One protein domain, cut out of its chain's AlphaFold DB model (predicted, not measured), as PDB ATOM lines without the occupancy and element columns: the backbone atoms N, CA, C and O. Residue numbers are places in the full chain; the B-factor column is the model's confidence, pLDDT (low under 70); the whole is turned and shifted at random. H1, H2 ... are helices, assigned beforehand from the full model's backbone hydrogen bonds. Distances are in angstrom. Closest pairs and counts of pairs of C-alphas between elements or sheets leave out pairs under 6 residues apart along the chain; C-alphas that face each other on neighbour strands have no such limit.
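What this domain is: This is residues 6 to 47 of the 49 residues of the protein "Putative cytoplasmic protein" of Salmonella enterica I (UniProt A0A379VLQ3). With little regular structure, this is a drawn-out, open chain: helix H1 at one end, the short helix H2 well away from it, and at the other end a long loop, residues 31 to 47, that folds back on itself. The printed part has 42 residues with two named helices, H1 then H2, and no named strand. Its class is all helix, though the named elements hold only 15 residues. It is an extended rod of 41 by 20 by 20 A, with a radius of gyration of the C-alphas of 15.4 A.

How they stand to each other: H1, residues 6 to 15, and H2, residues 26 to 30, are apart, with no C-alpha of the one within 8 A of the other. In both helices every O i to N i+4 pair is within hydrogen-bond range. Residues 34 to 35 make a short antiparallel pairing with residues 45 to 46.

Where its parts are: H1 begins at C-alpha 6 (130.404, 230.325, 157.120) and measures 14.8 A. H2 measures 6.2 A and ends at C-alpha 30 (146.335, 239.212, 155.505).

The domain as a whole: The C-alphas farthest apart, of Lys 14 and Gln 41, are 41.4 A apart. The link from H1 to H2 is short, 10 residues. The printed part has no cut, and no printed residue is under 70 in pLDDT.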
ATOM      1  N   ALA A   6     130.408 231.267 158.235       96.69
ATOM      2  CA  ALA A   6     130.404 230.325 157.120       96.69
ATOM      3  C   ALA A   6     129.025 230.255 156.441       96.69
ATOM      4  O   ALA A   6     128.929 230.390 155.220       96.69
ATOM      5  N   ASN A   7     127.952 230.150 157.231       96.75
ATOM      6  CA  ASN A   7     126.589 230.138 156.698       96.75
ATOM      7  C   ASN A   7     126.227 231.463 156.023       96.75
ATOM      8  O   ASN A   7     125.579 231.465 154.975       96.75
ATOM      9  N   LEU A   8     126.664 232.592 156.588       96.88
ATOM     10  CA  LEU A   8     126.458 233.902 155.976       96.88
ATOM     11  C   LEU A   8     127.137 233.995 154.603       96.88
ATOM     12  O   LEU A   8     126.511 234.457 153.650       96.88
ATOM     13  N   ILE A   9     128.380 233.528 154.472       97.00
ATOM     14  CA  ILE A   9     129.108 233.549 153.195       97.00
ATOM     15  C   ILE A   9     128.385 232.719 152.125       97.00
ATOM     16  O   ILE A   9     128.278 233.167 150.982       97.00
ATOM     17  N   GLU A  10     127.829 231.560 152.478       97.38
ATOM     18  CA  GLU A  10     127.041 230.754 151.536       97.38
ATOM     19  C   GLU A  10     125.751 231.462 151.094       97.38
ATOM     20  O   GLU A  10     125.412 231.461 149.906       97.38
ATOM     21  N   LEU A  11     125.063 232.155 152.008       97.25
ATOM     22  CA  LEU A  11     123.905 232.982 151.655       97.25
ATOM     23  C   LEU A  11     124.291 234.144 150.731       97.25
ATOM     24  O   LEU A  11     123.589 234.392 149.749       97.25
ATOM     25  N   VAL A  12     125.414 234.819 150.996       97.38
ATOM     26  CA  VAL A  12     125.938 235.902 150.146       97.38
ATOM     27  C   VAL A  12     126.232 235.386 148.739       97.38
ATOM     28  O   VAL A  12     125.769 235.986 147.769       97.38
ATOM     29  N   LYS A  13     126.931 234.248 148.605       97.06
ATOM     30  CA  LYS A  13     127.194 233.612 147.301       97.06
ATOM     31  C   LYS A  13     125.899 233.288 146.554       97.06
ATOM     32  O   LYS A  13     125.818 233.543 145.356       97.06
ATOM     33  N   LYS A  14     124.879 232.781 147.257       97.81
ATOM     34  CA  LYS A  14     123.585 232.393 146.672       97.81
ATOM     35  C   LYS A  14     122.828 233.563 146.033       97.81
ATOM     36  O   LYS A  14     122.144 233.359 145.034       97.81
ATOM     37  N   VAL A  15     122.906 234.762 146.612       98.12
ATOM     38  CA  VAL A  15     122.108 235.925 146.170       98.12
ATOM     39  C   VAL A  15     122.912 236.985 145.413       98.12
ATOM     40  O   VAL A  15     122.332 237.967 144.941       98.12
ATOM     41  N   ASN A  16     124.231 236.809 145.290       97.75
ATOM     42  CA  ASN A  16     125.108 237.771 144.633       97.75
ATOM     43  C   ASN A  16     124.688 237.999 143.170       97.75
ATOM     44  O   ASN A  16     124.645 237.075 142.360       97.75
ATOM     45  N   ARG A  17     124.392 239.256 142.823       98.06
ATOM     46  CA  ARG A  17     124.020 239.653 141.455       98.06
ATOM     47  C   ARG A  17     125.215 240.067 140.597       98.06
ATOM     48  O   ARG A  17     125.040 240.230 139.389       98.06
ATOM     49  N   ASN A  18     126.401 240.233 141.190       98.12
ATOM     50  CA  ASN A  18     127.620 240.505 140.439       98.12
ATOM     51  C   ASN A  18     127.936 239.315 139.516       98.12
ATOM     52  O   ASN A  18     128.060 238.180 139.974       98.12
ATOM     53  N   LYS A  19     128.059 239.584 138.213       96.69
ATOM     54  CA  LYS A  19     128.293 238.568 137.176       96.69
ATOM     55  C   LYS A  19     129.741 238.096 137.105       96.69
ATOM     56  O   LYS A  19     129.986 237.015 136.584       96.69
ATOM     57  N   VAL A  20     130.675 238.886 137.632       97.44
ATOM     58  CA  VAL A  20     132.106 238.573 137.632       97.44
ATOM     59  C   VAL A  20     132.635 238.757 139.055       97.44
ATOM     60  O   VAL A  20     133.035 239.862 139.432       97.44
ATOM     61  N   PRO A  21     132.574 237.711 139.899       96.19
ATOM     62  CA  PRO A  21     133.167 237.750 141.229       96.19
ATOM     63  C   PRO A  21     134.666 238.060 141.147       96.19
ATOM     64  O   PRO A  21     135.374 237.474 140.334       96.19
ATOM     65  N   ASN A  22     135.140 238.965 142.004       97.56
ATOM     66  CA  ASN A  22     136.537 239.390 142.046       97.56
ATOM     67  C   ASN A  22     137.080 239.254 143.479       97.56
ATOM     68  O   ASN A  22     137.062 240.234 144.229       97.56
ATOM     69  N   PRO A  23     137.446 238.037 143.919       97.12
ATOM     70  CA  PRO A  23     137.983 237.829 145.256       97.12
ATOM     71  C   PRO A  23     139.395 238.411 145.368       97.12
ATOM     72  O   PRO A  23     140.234 238.216 144.491       97.12
ATOM     73  N   MET A  24     139.666 239.081 146.484       97.88
ATOM     74  CA  MET A  24     141.019 239.487 146.844       97.88
ATOM     75  C   MET A  24     141.837 238.244 147.264       97.88
ATOM     76  O   MET A  24     141.300 237.399 147.990       97.88
ATOM     77  N   PRO A  25     143.105 238.092 146.841       98.06
ATOM     78  CA  PRO A  25     143.948 236.978 147.270       98.06
ATOM     79  C   PRO A  25     144.200 236.987 148.782       98.06
ATOM     80  O   PRO A  25     144.284 238.045 149.406       98.06
ATOM     81  N   ALA A  26     144.382 235.800 149.368       96.44
ATOM     82  CA  ALA A  26     144.535 235.646 150.816       96.44
ATOM     83  C   ALA A  26     145.710 236.464 151.382       96.44
ATOM     84  O   ALA A  26     145.562 237.101 152.419       96.44
ATOM     85  N   GLU A  27     146.838 236.516 150.670       97.25
ATOM     86  CA  GLU A  27     148.005 237.314 151.065       97.25
ATOM     87  C   GLU A  27     147.702 238.820 151.102       97.25
ATOM     88  O   GLU A  27     148.211 239.545 151.955       97.25
ATOM     89  N   GLU A  28     146.853 239.325 150.205       97.75
ATOM     90  CA  GLU A  28     146.453 240.731 150.252       97.75
ATOM     91  C   GLU A  28     145.516 241.003 151.427       97.75
ATOM     92  O   GLU A  28     145.720 241.987 152.132       97.75
ATOM     93  N   ILE A  29     144.578 240.088 151.704       97.38
ATOM     94  CA  ILE A  29     143.680 240.171 152.864       97.38
ATOM     95  C   ILE A  29     144.482 240.173 154.172       97.38
ATOM     96  O   ILE A  29     144.231 241.005 155.040       97.38
ATOM     97  N   SER A  30     145.488 239.301 154.305       96.56
ATOM     98  CA  SER A  30     146.335 239.212 155.505       96.56
ATOM     99  C   SER A  30     147.132 240.486 155.799       96.56
ATOM    100  O   SER A  30     147.571 240.682 156.930       96.56
ATOM    101  N   ARG A  31     147.327 241.359 154.804       97.38
ATOM    102  CA  ARG A  31     148.032 242.640 154.966       97.38
ATOM    103  C   ARG A  31     147.104 243.786 155.382       97.38
ATOM    104  O   ARG A  31     147.594 244.872 155.693       97.38
ATOM    105  N   LEU A  32     145.784 243.581 155.380       97.56
ATOM    106  CA  LEU A  32     144.813 244.635 155.669       97.56
ATOM    107  C   LEU A  32     144.831 245.048 157.145       97.56
ATOM    108  O   LEU A  32     144.902 244.231 158.062       97.56
ATOM    109  N   ARG A  33     144.726 246.359 157.363       97.69
ATOM    110  CA  ARG A  33     144.687 247.033 158.667       97.69
ATOM    111  C   ARG A  33     143.707 248.201 158.576       97.69
ATOM    112  O   ARG A  33     143.587 248.810 157.512       97.69
ATOM    113  N   VAL A  34     143.053 248.564 159.678       97.75
ATOM    114  CA  VAL A  34     142.168 249.743 159.742       97.75
ATOM    115  C   VAL A  34     142.687 250.756 160.759       97.75
ATOM    116  O   VAL A  34     143.275 250.374 161.770       97.75
ATOM    117  N   ARG A  35     142.516 252.062 160.502       98.06
ATOM    118  CA  ARG A  35     142.868 253.114 161.474       98.06
ATOM    119  C   ARG A  35     142.022 252.949 162.731       98.06
ATOM    120  O   ARG A  35     140.802 252.833 162.649       98.06
ATOM    121  N   LYS A  36     142.679 252.946 163.891       97.88
ATOM    122  CA  LYS A  36     142.012 252.738 165.182       97.88
ATOM    123  C   LYS A  36     141.198 253.959 165.611       97.88
ATOM    124  O   LYS A  36     140.156 253.819 166.245       97.88
ATOM    125  N   TYR A  37     141.666 255.151 165.250       98.00
ATOM    126  CA  TYR A  37     141.058 256.423 165.629       98.00
ATOM    127  C   TYR A  37     140.657 257.237 164.399       98.00
ATOM    128  O   TYR A  37     141.194 257.051 163.310       98.00
ATOM    129  N   ARG A  38     139.697 258.152 164.588       97.44
ATOM    130  CA  ARG A  38     139.205 259.040 163.521       97.44
ATOM    131  C   ARG A  38     140.161 260.182 163.193       97.44
ATOM    132  O   ARG A  38     140.083 260.711 162.092       97.44
ATOM    133  N   ASP A  39     140.995 260.586 164.152       98.12
ATOM    134  CA  ASP A  39     141.982 261.646 163.954       98.12
ATOM    135  C   ASP A  39     142.941 261.261 162.811       98.12
ATOM    136  O   ASP A  39     143.659 260.266 162.942       98.12
ATOM    137  N   PRO A  40     142.986 262.028 161.704       96.75
ATOM    138  CA  PRO A  40     143.862 261.726 160.576       96.75
ATOM    139  C   PRO A  40     145.353 261.719 160.935       96.75
ATOM    140  O   PRO A  40     146.128 260.990 160.307       96.75
ATOM    141  N   GLN A  41     145.752 262.507 161.943       97.69
ATOM    142  CA  GLN A  41     147.138 262.576 162.413       97.69
ATOM    143  C   GLN A  41     147.527 261.344 163.233       97.69
ATOM    144  O   GLN A  41     148.706 260.999 163.319       97.69
ATOM    145  N   ASN A  42     146.547 260.630 163.792       97.38
ATOM    146  CA  ASN A  42     146.800 259.404 164.526       97.38
ATOM    147  C   ASN A  42     146.946 258.215 163.562       97.38
ATOM    148  O   ASN A  42     145.996 257.792 162.898       97.38
ATOM    149  N   THR A  43     148.158 257.664 163.487       97.88
ATOM    150  CA  THR A  43     148.533 256.568 162.579       97.88
ATOM    151  C   THR A  43     148.370 255.169 163.163       97.88
ATOM    152  O   THR A  43     148.621 254.189 162.458       97.88
ATOM    153  N   GLU A  44     147.886 255.046 164.402       98.25
ATOM    154  CA  GLU A  44     147.642 253.749 165.027       98.25
ATOM    155  C   GLU A  44     146.592 252.945 164.243       98.25
ATOM    156  O   GLU A  44     145.568 253.459 163.777       98.25
ATOM    157  N   THR A  45     146.855 251.649 164.089       98.31
ATOM    158  CA  THR A  45     146.017 250.728 163.316       98.31
ATOM    159  C   THR A  45     145.618 249.506 164.148       98.31
ATOM    160  O   THR A  45     146.292 249.151 165.115       98.31
ATOM    161  N   THR A  46     144.522 248.853 163.765       97.88
ATOM    162  CA  THR A  46     143.973 247.639 164.386       97.88
ATOM    163  C   THR A  46     143.547 246.620 163.319       97.88
ATOM    164  O   THR A  46     143.589 246.911 162.118       97.88
ATOM    165  N   GLU A  47     143.214 245.407 163.753       97.00
ATOM    166  CA  GLU A  47     142.683 244.317 162.921       97.00
ATOM    167  C   GLU A  47     141.304 244.664 162.332       97.00
ATOM    168  O   GLU A  47     140.553 245.455 162.910       97.00
TER     169      GLU A  47